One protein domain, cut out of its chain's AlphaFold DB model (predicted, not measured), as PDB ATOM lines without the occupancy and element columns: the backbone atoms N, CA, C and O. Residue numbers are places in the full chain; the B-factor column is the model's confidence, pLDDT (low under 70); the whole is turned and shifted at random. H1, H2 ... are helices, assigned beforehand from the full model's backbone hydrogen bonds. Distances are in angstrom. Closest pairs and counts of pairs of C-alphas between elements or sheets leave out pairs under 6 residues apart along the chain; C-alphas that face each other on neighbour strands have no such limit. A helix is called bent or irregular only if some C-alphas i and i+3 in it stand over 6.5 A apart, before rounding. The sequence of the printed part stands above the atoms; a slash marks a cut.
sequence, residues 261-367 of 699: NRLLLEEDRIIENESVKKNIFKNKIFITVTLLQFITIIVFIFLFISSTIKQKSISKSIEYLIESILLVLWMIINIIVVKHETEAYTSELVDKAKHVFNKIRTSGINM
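AT A GLANCE: This is residues 261 to 367 of the 699 residues of an uncharacterized protein of Anaeromyces robustus (UniProt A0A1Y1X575). This is a long, thin rod: the bent helix H3 runs nearly its whole length, and the shorter helices H1 and H2 lie one after the other along it, each running the opposite way to the arm of H3 beside it. H2 and the longer arm H3a form a long helical hairpin that turns at residues 311 to 313, while H1 packs on the shorter arm H3b beyond the bend, and residues 362 to 367 stick out at that end. The printed part has 107 residues, with three named helices in the order H1, H2, H3 and no named strand, and its class is all helix. The whole is extended, with a radius of gyration of the C-alphas of 24.3 A and spans of 82 by 23 by 17 A.

HOW THE PARTS SIT: The longest helix, H3, covers residues 314 to 363. By its hydrogen bonds it was assigned as one helix, but it is bent: C-alphas 346 and 349 are 7.3 A apart, against about 5 A in a regular helix. Its arms, H3a with residues 314 to 346 and H3b with residues 349 to 363, stand at a steep tilt of 48 degrees. H2, residues 284 to 310, touches H3a, with 24 pairs of C-alphas within 8 A. They run opposite ways at a shallow tilt of 19 degrees and form a helical hairpin; their closest C-alphas, those of Phe 304 and Ser 317, are 5.1 A apart. H1, residues 261 to 276, touches H3b, with 6 pairs of C-alphas within 8 A. Their closest C-alphas, those of Ile 271 and Val 350, are 6.7 A apart, and the two run opposite ways at a shallow tilt of 15 degrees. H1 is apart from H2 and from H3a, and H2 is apart from H3b. In H1, H2, H3a and H3b every O i to N i+4 pair is within hydrogen-bond range.

IN THESE COORDINATES: H3a measures 48.2 A from its first to its last C-alpha, beginning at C-alpha 314 at (257.414, 302.921, 294.759). H3b measures 21.1 A and ends at C-alpha 363 at (233.547, 292.823, 230.282). H2 measures 39.3 A, and H1, which begins at C-alpha 261 at (220.630, 294.236, 233.373), measures 23.3 A.

THE WHOLE: The two C-alphas farthest apart, those of Lys 312 and Met 367, are 82.3 A apart, while the first and last printed C-alphas, those of Asn 261 and Met 367, are 15.5 A apart. The printed part has no cut. The link from H2 to H3 is tight, and that from H1 to H2, with 7 residues, is short. The mean pLDDT of the printed part is 82.1; residues 277 to 282, 310 to 313 and 366 to 367 are under 70.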
ATOM      1  N   ASN A 261     221.369 293.424 232.403       90.62
ATOM      2  CA  ASN A 261     220.630 294.236 233.373       90.62
ATOM      3  C   ASN A 261     219.761 293.375 234.310       90.62
ATOM      4  O   ASN A 261     219.747 293.620 235.514       90.62
ATOM      5  N   ARG A 262     219.100 292.325 233.798       90.75
ATOM      6  CA  ARG A 262     218.370 291.344 234.625       90.75
ATOM      7  C   ARG A 262     219.308 290.591 235.580       90.75
ATOM      8  O   ARG A 262     218.964 290.419 236.744       90.75
ATOM      9  N   LEU A 263     220.503 290.201 235.126       90.25
ATOM     10  CA  LEU A 263     221.501 289.507 235.952       90.25
ATOM     11  C   LEU A 263     222.015 290.381 237.112       90.25
ATOM     12  O   LEU A 263     222.182 289.886 238.223       90.25
ATOM     13  N   LEU A 264     222.231 291.680 236.870       88.94
ATOM     14  CA  LEU A 264     222.687 292.633 237.892       88.94
ATOM     15  C   LEU A 264     221.602 292.959 238.938       88.94
ATOM     16  O   LEU A 264     221.924 293.197 240.098       88.94
ATOM     17  N   LEU A 265     220.316 292.915 238.572       89.94
ATOM     18  CA  LEU A 265     219.221 293.056 239.546       89.94
ATOM     19  C   LEU A 265     219.154 291.866 240.520       89.94
ATOM     20  O   LEU A 265     218.852 292.047 241.700       89.94
ATOM     21  N   GLU A 266     219.477 290.658 240.050       85.69
ATOM     22  CA  GLU A 266     219.595 289.483 240.919       85.69
ATOM     23  C   GLU A 266     220.895 289.495 241.747       85.69
ATOM     24  O   GLU A 266     220.868 289.048 242.892       85.69
ATOM     25  N   GLU A 267     222.006 290.061 241.241       88.38
ATOM     26  CA  GLU A 267     223.221 290.314 242.045       88.38
ATOM     27  C   GLU A 267     222.870 291.085 243.329       88.38
ATOM     28  O   GLU A 267     223.159 290.606 244.432       88.38
ATOM     29  N   ASP A 268     222.240 292.259 243.197       87.00
ATOM     30  CA  ASP A 268     221.924 293.125 244.340       87.00
ATOM     31  C   ASP A 268     220.996 292.410 245.339       87.00
ATOM     32  O   ASP A 268     221.259 292.415 246.546       87.00
ATOM     33  N   ARG A 269     219.971 291.700 244.843       87.56
ATOM     34  CA  ARG A 269     219.030 290.896 245.646       87.56
ATOM     35  C   ARG A 269     219.728 289.770 246.420       87.56
ATOM     36  O   ARG A 269     219.444 289.567 247.603       87.56
ATOM     37  N   ILE A 270     220.639 289.032 245.790       85.50
ATOM     38  CA  ILE A 270     221.412 287.952 246.426       85.50
ATOM     39  C   ILE A 270     222.346 288.524 247.507       85.50
ATOM     40  O   ILE A 270     222.435 287.995 248.620       85.50
ATOM     41  N   ILE A 271     223.014 289.637 247.204       84.38
ATOM     42  CA  ILE A 271     223.951 290.315 248.107       84.38
ATOM     43  C   ILE A 271     223.244 290.912 249.321       84.38
ATOM     44  O   ILE A 271     223.757 290.780 250.437       84.38
ATOM     45  N   GLU A 272     222.096 291.566 249.136       85.44
ATOM     46  CA  GLU A 272     221.325 292.145 250.237       85.44
ATOM     47  C   GLU A 272     220.900 291.045 251.219       85.44
ATOM     48  O   GLU A 272     221.219 291.130 252.410       85.44
ATOM     49  N   ASN A 273     220.319 289.956 250.701       84.25
ATOM     50  CA  ASN A 273     219.885 288.793 251.477       84.25
ATOM     51  C   ASN A 273     220.994 288.182 252.355       84.25
ATOM     52  O   ASN A 273     220.734 287.831 253.506       84.25
ATOM     53  N   GLU A 274     222.230 288.056 251.861       80.19
ATOM     54  CA  GLU A 274     223.360 287.591 252.686       80.19
ATOM     55  C   GLU A 274     223.932 288.679 253.603       80.19
ATOM     56  O   GLU A 274     224.376 288.388 254.716       80.19
ATOM     57  N   SER A 275     223.895 289.949 253.190       73.69
ATOM     58  CA  SER A 275     224.373 291.053 254.028       73.69
ATOM     59  C   SER A 275     223.570 291.185 255.330       73.69
ATOM     60  O   SER A 275     224.160 291.449 256.380       73.69
ATOM     61  N   VAL A 276     222.263 290.900 255.279       71.81
ATOM     62  CA  VAL A 276     221.340 290.883 256.426       71.81
ATOM     63  C   VAL A 276     221.590 289.681 257.354       71.81
ATOM     64  O   VAL A 276     221.415 289.788 258.568       71.81
ATOM     65  N   LYS A 277     222.076 288.544 256.834       68.88
ATOM     66  CA  LYS A 277     222.377 287.327 257.625       68.88
ATOM     67  C   LYS A 277     223.659 287.429 258.468       68.88
ATOM     68  O   LYS A 277     223.987 286.486 259.201       68.88
ATOM     69  N   LYS A 278     224.394 288.549 258.403       63.28
ATOM     70  CA  LYS A 278     225.651 288.768 259.140       63.28
ATOM     71  C   LYS A 278     225.456 288.661 260.653       63.28
ATOM     72  O   LYS A 278     224.992 289.571 261.333       63.28
ATOM     73  N   ASN A 279     225.858 287.515 261.193       57.88
ATOM     74  CA  ASN A 279     225.746 287.217 262.611       57.88
ATOM     75  C   ASN A 279     226.754 288.042 263.428       57.88
ATOM     76  O   ASN A 279     227.963 287.909 263.245       57.88
ATOM     77  N   ILE A 280     226.249 288.807 264.401       54.31
ATOM     78  CA  ILE A 280     227.046 289.427 265.470       54.31
ATOM     79  C   ILE A 280     227.940 288.363 266.126       54.31
ATOM     80  O   ILE A 280     227.450 287.283 266.448       54.31
ATOM     81  N   PHE A 281     229.219 288.687 266.340       56.69
ATOM     82  CA  PHE A 281     230.258 287.919 267.053       56.69
ATOM     83  C   PHE A 281     229.751 286.772 267.965       56.69
ATOM     84  O   PHE A 281     229.345 286.999 269.103       56.69
ATOM     85  N   LYS A 282     229.840 285.509 267.508       63.09
ATOM     86  CA  LYS A 282     229.465 284.312 268.309       63.09
ATOM     87  C   LYS A 282     230.650 283.470 268.805       63.09
ATOM     88  O   LYS A 282     230.454 282.348 269.274       63.09
ATOM     89  N   ASN A 283     231.882 283.988 268.746       72.62
ATOM     90  CA  ASN A 283     233.054 283.292 269.286       72.62
ATOM     91  C   ASN A 283     233.092 283.379 270.826       72.62
ATOM     92  O   ASN A 283     233.734 284.259 271.401       72.62
ATOM     93  N   LYS A 284     232.410 282.435 271.491       75.31
ATOM     94  CA  LYS A 284     232.329 282.336 272.960       75.31
ATOM     95  C   LYS A 284     233.700 282.355 273.649       75.31
ATOM     96  O   LYS A 284     233.831 282.986 274.690       75.31
ATOM     97  N   ILE A 285     234.710 281.711 273.058       74.00
ATOM     98  CA  ILE A 285     236.061 281.603 273.635       74.00
ATOM     99  C   ILE A 285     236.738 282.978 273.692       74.00
ATOM    100  O   ILE A 285     237.292 283.360 274.723       74.00
ATOM    101  N   PHE A 286     236.636 283.759 272.614       78.12
ATOM    102  CA  PHE A 286     237.156 285.127 272.578       78.12
ATOM    103  C   PHE A 286     236.476 286.028 273.623       78.12
ATOM    104  O   PHE A 286     237.152 286.795 274.307       78.12
ATOM    105  N   ILE A 287     235.159 285.882 273.802       81.62
ATOM    106  CA  ILE A 287     234.396 286.602 274.834       81.62
ATOM    107  C   ILE A 287     234.891 286.216 276.240       81.62
ATOM    108  O   ILE A 287     235.127 287.098 277.060       81.62
ATOM    109  N   THR A 288     235.136 284.930 276.524       81.06
ATOM    110  CA  THR A 288     235.677 284.513 277.833       81.06
ATOM    111  C   THR A 288     237.106 285.001 278.089       81.06
ATOM    112  O   THR A 288     237.405 285.401 279.211       81.06
ATOM    113  N   VAL A 289     237.980 285.031 277.073       81.44
ATOM    114  CA  VAL A 289     239.362 285.537 277.217       81.44
ATOM    115  C   VAL A 289     239.378 287.045 277.452       81.44
ATOM    116  O   VAL A 289     240.054 287.510 278.367       81.44
ATOM    117  N   THR A 290     238.616 287.813 276.671       84.38
ATOM    118  CA  THR A 290     238.550 289.277 276.818       84.38
ATOM    119  C   THR A 290     237.891 289.700 278.131       84.38
ATOM    120  O   THR A 290     238.382 290.621 278.779       84.38
ATOM    121  N   LEU A 291     236.852 288.991 278.587       87.06
ATOM    122  CA  LEU A 291     236.240 289.218 279.900       87.06
ATOM    123  C   LEU A 291     237.224 288.919 281.044       87.06
ATOM    124  O   LEU A 291     237.335 289.716 281.974       87.06
ATOM    125  N   LEU A 292     237.985 287.821 280.961       84.88
ATOM    126  CA  LEU A 292     239.034 287.505 281.935       84.88
ATOM    127  C   LEU A 292     240.129 288.585 281.955       84.88
ATOM    128  O   LEU A 292     240.499 289.058 283.027       84.88
ATOM    129  N   GLN A 293     240.605 289.012 280.781       86.62
ATOM    130  CA  GLN A 293     241.608 290.075 280.628       86.62
ATOM    131  C   GLN A 293     241.124 291.415 281.204       86.62
ATOM    132  O   GLN A 293     241.890 292.125 281.852       86.62
ATOM    133  N   PHE A 294     239.845 291.747 281.029       89.19
ATOM    134  CA  PHE A 294     239.238 292.941 281.614       89.19
ATOM    135  C   PHE A 294     239.198 292.876 283.152       89.19
ATOM    136  O   PHE A 294     239.541 293.855 283.818       89.19
ATOM    137  N   ILE A 295     238.867 291.713 283.731       88.25
ATOM    138  CA  ILE A 295     238.910 291.501 285.187       88.25
ATOM    139  C   ILE A 295     240.339 291.644 285.728       88.25
ATOM    140  O   ILE A 295     240.528 292.308 286.750       88.25
ATOM    141  N   THR A 296     241.357 291.084 285.061       86.38
ATOM    142  CA  THR A 296     242.742 291.213 285.550       86.38
ATOM    143  C   THR A 296     243.233 292.660 285.496       86.38
ATOM    144  O   THR A 296     243.807 293.129 286.476       86.38
ATOM    145  N   ILE A 297     242.916 293.407 284.433       88.62
ATOM    146  CA  ILE A 297     243.215 294.846 284.333       88.62
ATOM    147  C   ILE A 297     242.592 295.628 285.507       88.62
ATOM    148  O   ILE A 297     243.278 296.437 286.129       88.62
ATOM    149  N   ILE A 298     241.333 295.354 285.876       88.88
ATOM    150  CA  ILE A 298     240.677 296.003 287.030       88.88
ATOM    151  C   ILE A 298     241.409 295.694 288.346       88.88
ATOM    152  O   ILE A 298     241.664 296.606 289.135       88.88
ATOM    153  N   VAL A 299     241.779 294.429 288.584       86.00
ATOM    154  CA  VAL A 299     242.498 294.015 289.804       86.00
ATOM    155  C   VAL A 299     243.860 294.711 289.908       86.00
ATOM    156  O   VAL A 299     244.209 295.214 290.977       86.00
ATOM    157  N   PHE A 300     244.607 294.811 288.806       85.06
ATOM    158  CA  PHE A 300     245.910 295.484 288.781       85.06
ATOM    159  C   PHE A 300     245.797 297.001 289.006       85.06
ATOM    160  O   PHE A 300     246.564 297.559 289.792       85.06
ATOM    161  N   ILE A 301     244.799 297.665 288.412       87.12
ATOM    162  CA  ILE A 301     244.528 299.094 288.656       87.12
ATOM    163  C   ILE A 301     244.155 299.336 290.129       87.12
ATOM    164  O   ILE A 301     244.644 300.284 290.746       87.12
ATOM    165  N   PHE A 302     243.349 298.458 290.736       85.25
ATOM    166  CA  PHE A 302     243.003 298.561 292.157       85.25
ATOM    167  C   PHE A 302     244.228 298.389 293.077       85.25
ATOM    168  O   PHE A 302     244.367 299.099 294.079       85.25
ATOM    169  N   LEU A 303     245.147 297.481 292.731       80.62
ATOM    170  CA  LEU A 303     246.410 297.282 293.448       80.62
ATOM    171  C   LEU A 303     247.358 298.475 293.294       80.62
ATOM    172  O   LEU A 303     247.963 298.894 294.281       80.62
ATOM    173  N   PHE A 304     247.437 299.079 292.107       84.12
ATOM    174  CA  PHE A 304     248.180 300.320 291.876       84.12
ATOM    175  C   PHE A 304     247.678 301.464 292.775       84.12
ATOM    176  O   PHE A 304     248.474 302.093 293.481       84.12
ATOM    177  N   ILE A 305     246.361 301.681 292.828       83.44
ATOM    178  CA  ILE A 305     245.725 302.680 293.705       83.44
ATOM    179  C   ILE A 305     245.997 302.352 295.184       83.44
ATOM    180  O   ILE A 305     246.424 303.210 295.956       83.44
ATOM    181  N   SER A 306     245.844 301.089 295.582       77.75
ATOM    182  CA  SER A 306     246.090 300.641 296.961       77.75
ATOM    183  C   SER A 306     247.552 300.798 297.402       77.75
ATOM    184  O   SER A 306     247.820 301.103 298.564       77.75
ATOM    185  N   SER A 307     248.498 300.580 296.485       75.75
ATOM    186  CA  SER A 307     249.941 300.661 296.733       75.75
ATOM    187  C   SER A 307     250.433 302.110 296.800       75.75
ATOM    188  O   SER A 307     251.203 302.465 297.694       75.75
ATOM    189  N   THR A 308     249.930 302.974 295.909       77.38
ATOM    190  CA  THR A 308     250.243 304.414 295.909       77.38
ATOM    191  C   THR A 308     249.706 305.117 297.156       77.38
ATOM    192  O   THR A 308     250.472 305.824 297.807       77.38
ATOM    193  N   ILE A 309     248.454 304.855 297.564       77.12
ATOM    194  CA  ILE A 309     247.863 305.419 298.796       77.12
ATOM    195  C   ILE A 309     248.645 305.003 300.053       77.12
ATOM    196  O   ILE A 309     248.834 305.813 300.957       77.12
ATOM    197  N   LYS A 310     249.123 303.752 300.124       69.50
ATOM    198  CA  LYS A 310     249.897 303.248 301.273       69.50
ATOM    199  C   LYS A 310     251.379 303.633 301.266       69.50
ATOM    200  O   LYS A 310     252.066 303.333 302.239       69.50
ATOM    201  N   GLN A 311     251.882 304.236 300.185       62.66
ATOM    202  CA  GLN A 311     253.260 304.731 300.034       62.66
ATOM    203  C   GLN A 311     254.380 303.697 300.325       62.66
ATOM    204  O   GLN A 311     255.540 304.056 300.517       62.66
ATOM    205  N   LYS A 312     254.048 302.395 300.354       58.34
ATOM    206  CA  LYS A 312     254.855 301.353 301.020       58.34
ATOM    207  C   LYS A 312     255.990 300.778 300.161       58.34
ATOM    208  O   LYS A 312     256.899 300.138 300.684       58.34
ATOM    209  N   SER A 313     255.933 300.982 298.846       64.19
ATOM    210  CA  SER A 313     257.015 300.722 297.889       64.19
ATOM    211  C   SER A 313     256.684 301.397 296.554       64.19
ATOM    212  O   SER A 313     255.642 301.117 295.964       64.19
ATOM    213  N   ILE A 314     257.576 302.263 296.066       73.38
ATOM    214  CA  ILE A 314     257.414 302.921 294.759       73.38
ATOM    215  C   ILE A 314     257.629 301.927 293.603       73.38
ATOM    216  O   ILE A 314     256.946 302.029 292.590       73.38
ATOM    217  N   SER A 315     258.524 300.938 293.739       77.12
ATOM    218  CA  SER A 315     258.766 299.975 292.652       77.12
ATOM    219  C   SER A 315     257.515 299.141 292.363       77.12
ATOM    220  O   SER A 315     257.060 299.106 291.224       77.12
ATOM    221  N   LYS A 316     256.873 298.599 293.407       75.00
ATOM    222  CA  LYS A 316     255.668 297.765 293.273       75.00
ATOM    223  C   LYS A 316     254.494 298.497 292.631       75.00
ATOM    224  O   LYS A 316     253.723 297.887 291.901       75.00
ATOM    225  N   SER A 317     254.330 299.800 292.882       78.75
ATOM    226  CA  SER A 317     253.287 300.567 292.191       78.75
ATOM    227  C   SER A 317     253.610 300.753 290.702       78.75
ATOM    228  O   SER A 317     252.714 300.634 289.870       78.75
ATOM    229  N   ILE A 318     254.878 300.962 290.342       84.88
ATOM    230  CA  ILE A 318     255.316 301.049 288.940       84.88
ATOM    231  C   ILE A 318     255.169 299.692 288.223       84.88
ATOM    232  O   ILE A 318     254.703 299.663 287.087       84.88
ATOM    233  N   GLU A 319     255.487 298.579 288.892       85.50
ATOM    234  CA  GLU A 319     255.315 297.205 288.387       85.50
ATOM    235  C   GLU A 319     253.852 296.953 287.947       85.50
ATOM    236  O   GLU A 319     253.598 296.689 286.767       85.50
ATOM    237  N   TYR A 320     252.869 297.160 288.839       85.56
ATOM    238  CA  TYR A 320     251.444 296.983 288.510       85.56
ATOM    239  C   TYR A 320     250.947 297.920 287.396       85.56
ATOM    240  O   TYR A 320     250.076 297.539 286.608       85.56
ATOM    241  N   LEU A 321     251.482 299.144 287.316       88.00
ATOM    242  CA  LEU A 321     251.130 300.110 286.272       88.00
ATOM    243  C   LEU A 321     251.621 299.648 284.891       88.00
ATOM    244  O   LEU A 321     250.863 299.701 283.923       88.00
ATOM    245  N   ILE A 322     252.865 299.165 284.800       89.31
ATOM    246  CA  ILE A 322     253.451 298.657 283.552       89.31
ATOM    247  C   ILE A 322     252.684 297.423 283.064       89.31
ATOM    248  O   ILE A 322     252.290 297.377 281.898       89.31
ATOM    249  N   GLU A 323     252.400 296.461 283.946       87.62
ATOM    250  CA  GLU A 323     251.616 295.272 283.582       87.62
ATOM    251  C   GLU A 323     250.183 295.634 283.152       87.62
ATOM    252  O   GLU A 323     249.701 295.107 282.149       87.62
ATOM    253  N   SER A 324     249.535 296.606 283.810       88.69
ATOM    254  CA  SER A 324     248.223 297.125 283.382       88.69
ATOM    255  C   SER A 324     248.262 297.697 281.962       88.69
ATOM    256  O   SER A 324     247.402 297.380 281.140       88.69
ATOM    257  N   ILE A 325     249.265 298.527 281.649       91.62
ATOM    258  CA  ILE A 325     249.417 299.165 280.331       91.62
ATOM    259  C   ILE A 325     249.679 298.113 279.244       91.62
ATOM    260  O   ILE A 325     249.070 298.176 278.174       91.62
ATOM    261  N   LEU A 326     250.530 297.120 279.522       89.69
ATOM    262  CA  LEU A 326     250.807 296.017 278.600       89.69
ATOM    263  C   LEU A 326     249.561 295.150 278.358       89.69
ATOM    264  O   LEU A 326     249.258 294.837 277.206       89.69
ATOM    265  N   LEU A 327     248.798 294.818 279.405       89.06
ATOM    266  CA  LEU A 327     247.548 294.063 279.280       89.06
ATOM    267  C   LEU A 327     246.475 294.836 278.498       89.06
ATOM    268  O   LEU A 327     245.787 294.226 277.680       89.06
ATOM    269  N   VAL A 328     246.351 296.155 278.688       90.88
ATOM    270  CA  VAL A 328     245.431 297.012 277.913       90.88
ATOM    271  C   VAL A 328     245.846 297.080 276.442       90.88
ATOM    272  O   VAL A 328     245.009 296.854 275.566       90.88
ATOM    273  N   LEU A 329     247.128 297.332 276.152       90.94
ATOM    274  CA  LEU A 329     247.657 297.347 274.784       90.94
ATOM    275  C   LEU A 329     247.401 296.009 274.080       90.94
ATOM    276  O   LEU A 329     246.928 295.978 272.943       90.94
ATOM    277  N   TRP A 330     247.647 294.899 274.776       89.88
ATOM    278  CA  TRP A 330     247.416 293.561 274.248       89.88
ATOM    279  C   TRP A 330     245.933 293.262 273.998       89.88
ATOM    280  O   TRP A 330     245.579 292.677 272.974       89.88
ATOM    281  N   MET A 331     245.046 293.710 274.892       88.19
ATOM    282  CA  MET A 331     243.594 293.585 274.724       88.19
ATOM    283  C   MET A 331     243.122 294.315 273.462       88.19
ATOM    284  O   MET A 331     242.345 293.764 272.684       88.19
ATOM    285  N   ILE A 332     243.631 295.528 273.225       90.44
ATOM    286  CA  ILE A 332     243.326 296.327 272.030       90.44
ATOM    287  C   ILE A 332     243.791 295.602 270.760       90.44
ATOM    288  O   ILE A 332     243.015 295.490 269.812       90.44
ATOM    289  N   ILE A 333     245.012 295.054 270.743       88.94
ATOM    290  CA  ILE A 333     245.532 294.299 269.590       88.94
ATOM    291  C   ILE A 333     244.679 293.046 269.328       88.94
ATOM    292  O   ILE A 333     244.260 292.832 268.192       88.94
ATOM    293  N   ASN A 334     244.348 292.262 270.362       86.81
ATOM    294  CA  ASN A 334     243.470 291.091 270.235       86.81
ATOM    295  C   ASN A 334     242.087 291.459 269.678       86.81
ATOM    296  O   ASN A 334     241.576 290.769 268.794       86.81
ATOM    297  N   ILE A 335     241.484 292.552 270.161       86.81
ATOM    298  CA  ILE A 335     240.193 293.043 269.662       86.81
ATOM    299  C   ILE A 335     240.300 293.460 268.195       86.81
ATOM    300  O   ILE A 335     239.454 293.052 267.404       86.81
ATOM    301  N   ILE A 336     241.336 294.207 267.804       88.69
ATOM    302  CA  ILE A 336     241.540 294.629 266.410       88.69
ATOM    303  C   ILE A 336     241.735 293.416 265.492       88.69
ATOM    304  O   ILE A 336     241.041 293.314 264.483       88.69
ATOM    305  N   VAL A 337     242.631 292.487 265.841       87.25
ATOM    306  CA  VAL A 337     242.950 291.314 265.008       87.25
ATOM    307  C   VAL A 337     241.735 290.402 264.852       87.25
ATOM    308  O   VAL A 337     241.366 290.072 263.728       87.25
ATOM    309  N   VAL A 338     241.066 290.027 265.948       84.44
ATOM    310  CA  VAL A 338     239.925 289.101 265.872       84.44
ATOM    311  C   VAL A 338     238.698 289.780 265.255       84.44
ATOM    312  O   VAL A 338     237.965 289.125 264.512       84.44
ATOM    313  N   LYS A 339     238.479 291.088 265.477       85.62
ATOM    314  CA  LYS A 339     237.430 291.841 264.771       85.62
ATOM    315  C   LYS A 339     237.693 291.860 263.269       85.62
ATOM    316  O   LYS A 339     236.824 291.451 262.508       85.62
ATOM    317  N   HIS A 340     238.888 292.274 262.857       86.25
ATOM    318  CA  HIS A 340     239.252 292.340 261.447       86.25
ATOM    319  C   HIS A 340     239.112 290.976 260.762       86.25
ATOM    320  O   HIS A 340     238.496 290.876 259.706       86.25
ATOM    321  N   GLU A 341     239.619 289.913 261.386       84.38
ATOM    322  CA  GLU A 341     239.628 288.582 260.781       84.38
ATOM    323  C   GLU A 341     238.227 287.955 260.690       84.38
ATOM    324  O   GLU A 341     237.922 287.269 259.716       84.38
ATOM    325  N   THR A 342     237.333 288.236 261.644       82.75
ATOM    326  CA  THR A 342     235.931 287.776 261.578       82.75
ATOM    327  C   THR A 342     235.072 288.607 260.624       82.75
ATOM    328  O   THR A 342     234.260 288.035 259.894       82.75
ATOM    329  N   GLU A 343     235.259 289.930 260.563       83.19
ATOM    330  CA  GLU A 343     234.609 290.787 259.562       83.19
ATOM    331  C   GLU A 343     235.066 290.418 258.144       83.19
ATOM    332  O   GLU A 343     234.232 290.302 257.248       83.19
ATOM    333  N   ALA A 344     236.360 290.147 257.953       83.50
ATOM    334  CA  ALA A 344     236.904 289.685 256.683       83.50
ATOM    335  C   ALA A 344     236.392 288.284 256.311       83.50
ATOM    336  O   ALA A 344     235.865 288.121 255.218       83.50
ATOM    337  N   TYR A 345     236.456 287.291 257.210       83.81
ATOM    338  CA  TYR A 345     235.932 285.939 256.949       83.81
ATOM    339  C   TYR A 345     234.438 285.952 256.580       83.81
ATOM    340  O   TYR A 345     234.016 285.248 255.665       83.81
ATOM    341  N   THR A 346     233.628 286.772 257.262       81.44
ATOM    342  CA  THR A 346     232.179 286.862 257.001       81.44
ATOM    343  C   THR A 346     231.810 287.712 255.786       81.44
ATOM    344  O   THR A 346     230.689 287.582 255.295       81.44
ATOM    345  N   SER A 347     232.705 288.563 255.269       82.44
ATOM    346  CA  SER A 347     232.470 289.277 254.009       82.44
ATOM    347  C   SER A 347     233.163 288.653 252.797       82.44
ATOM    348  O   SER A 347     232.737 288.943 251.689       82.44
ATOM    349  N   GLU A 348     234.161 287.779 252.970       86.38
ATOM    350  CA  GLU A 348     235.023 287.266 251.889       86.38
ATOM    351  C   GLU A 348     234.247 286.672 250.701       86.38
ATOM    352  O   GLU A 348     234.513 287.028 249.555       86.38
ATOM    353  N   LEU A 349     233.251 285.815 250.955       86.00
ATOM    354  CA  LEU A 349     232.443 285.201 249.890       86.00
ATOM    355  C   LEU A 349     231.574 286.234 249.147       86.00
ATOM    356  O   LEU A 349     231.450 286.167 247.927       86.00
ATOM    357  N   VAL A 350     231.014 287.216 249.864       87.00
ATOM    358  CA  VAL A 350     230.176 288.285 249.284       87.00
ATOM    359  C   VAL A 350     231.033 289.297 248.517       87.00
ATOM    360  O   VAL A 350     230.666 289.719 247.424       87.00
ATOM    361  N   ASP A 351     232.203 289.652 249.048       85.75
ATOM    362  CA  ASP A 351     233.172 290.528 248.389       85.75
ATOM    363  C   ASP A 351     233.781 289.835 247.147       85.75
ATOM    364  O   ASP A 351     234.010 290.489 246.128       85.75
ATOM    365  N   LYS A 352     233.964 288.500 247.165       87.00
ATOM    366  CA  LYS A 352     234.333 287.719 245.968       87.00
ATOM    367  C   LYS A 352     233.212 287.692 244.929       87.00
ATOM    368  O   LYS A 352     233.514 287.894 243.755       87.00
ATOM    369  N   ALA A 353     231.960 287.468 245.335       87.88
ATOM    370  CA  ALA A 353     230.812 287.490 244.425       87.88
ATOM    371  C   ALA A 353     230.708 288.850 243.715       87.88
ATOM    372  O   ALA A 353     230.754 288.900 242.488       87.88
ATOM    373  N   LYS A 354     230.738 289.951 244.482       88.50
ATOM    374  CA  LYS A 354     230.817 291.327 243.960       88.50
ATOM    375  C   LYS A 354     231.958 291.520 242.973       88.50
ATOM    376  O   LYS A 354     231.774 292.152 241.941       88.50
ATOM    377  N   HIS A 355     233.149 291.005 243.267       88.44
ATOM    378  CA  HIS A 355     234.286 291.138 242.359       88.44
ATOM    379  C   HIS A 355     234.068 290.384 241.031       88.44
ATOM    380  O   HIS A 355     234.414 290.905 239.973       88.44
ATOM    381  N   VAL A 356     233.450 289.196 241.062       87.25
ATOM    382  CA  VAL A 356     233.100 288.432 239.850       87.25
ATOM    383  C   VAL A 356     232.024 289.153 239.032       87.25
ATOM    384  O   VAL A 356     232.220 289.355 237.835       87.25
ATOM    385  N   PHE A 357     230.939 289.613 239.655       88.12
ATOM    386  CA  PHE A 357     229.890 290.360 238.956       88.12
ATOM    387  C   PHE A 357     230.376 291.709 238.410       88.12
ATOM    388  O   PHE A 357     230.092 292.030 237.259       88.12
ATOM    389  N   ASN A 358     231.199 292.461 239.153       89.19
ATOM    390  CA  ASN A 358     231.828 293.675 238.622       89.19
ATOM    391  C   ASN A 358     232.709 293.373 237.399       89.19
ATOM    392  O   ASN A 358     232.724 294.172 236.465       89.19
ATOM    393  N   LYS A 359     233.382 292.213 237.347       85.94
ATOM    394  CA  LYS A 359     234.131 291.784 236.155       85.94
ATOM    395  C   LYS A 359     233.217 291.396 234.987       85.94
ATOM    396  O   LYS A 359     233.533 291.732 233.849       85.94
ATOM    397  N   ILE A 360     232.067 290.768 235.239       85.69
ATOM    398  CA  ILE A 360     231.035 290.532 234.209       85.69
ATOM    399  C   ILE A 360     230.496 291.875 233.682       85.69
ATOM    400  O   ILE A 360     230.374 292.061 232.475       85.69
ATOM    401  N   ARG A 361     230.255 292.846 234.569       86.69
ATOM    402  CA  ARG A 361     229.769 294.192 234.238       86.69
ATOM    403  C   ARG A 361     230.757 295.010 233.402       86.69
ATOM    404  O   ARG A 361     230.317 295.717 232.502       86.69
ATOM    405  N   THR A 362     232.061 294.937 233.677       86.31
ATOM    406  CA  THR A 362     233.085 295.642 232.877       86.31
ATOM    407  C   THR A 362     233.419 294.937 231.564       86.31
ATOM    408  O   THR A 362     233.790 295.610 230.607       86.31
ATOM    409  N   SER A 363     233.269 293.611 231.496       80.75
ATOM    410  CA  SER A 363     233.547 292.823 230.282       80.75
ATOM    411  C   SER A 363     232.355 292.757 229.317       80.75
ATOM    412  O   SER A 363     232.539 292.620 228.109       80.75
ATOM    413  N   GLY A 364     231.132 292.854 229.847       77.75
ATOM    414  CA  GLY A 364     229.883 292.657 229.114       77.75
ATOM    415  C   GLY A 364     229.559 291.183 228.828       77.75
ATOM    416  O   GLY A 364     230.397 290.294 228.956       77.75
ATOM    417  N   ILE A 365     228.314 290.926 228.412       72.62
ATOM    418  CA  ILE A 365     227.810 289.587 228.029       72.62
ATOM    419  C   ILE A 365     227.809 289.395 226.493       72.62
ATOM    420  O   ILE A 365     227.476 288.326 225.986       72.62
ATOM    421  N   ASN A 366     228.282 290.392 225.732       66.25
ATOM    422  CA  ASN A 366     228.356 290.397 224.261       66.25
ATOM    423  C   ASN A 366     229.490 289.516 223.695       66.25
ATOM    424  O   ASN A 366     230.256 289.933 222.827       66.25
ATOM    425  N   MET A 367     229.600 288.275 224.167       58.59
ATOM    426  CA  MET A 367     230.530 287.299 223.618       58.59
ATOM    427  C   MET A 367     229.987 286.646 222.350       58.59
ATOM    428  O   MET A 367     228.973 285.949 222.360       58.59
TER     429      MET A 367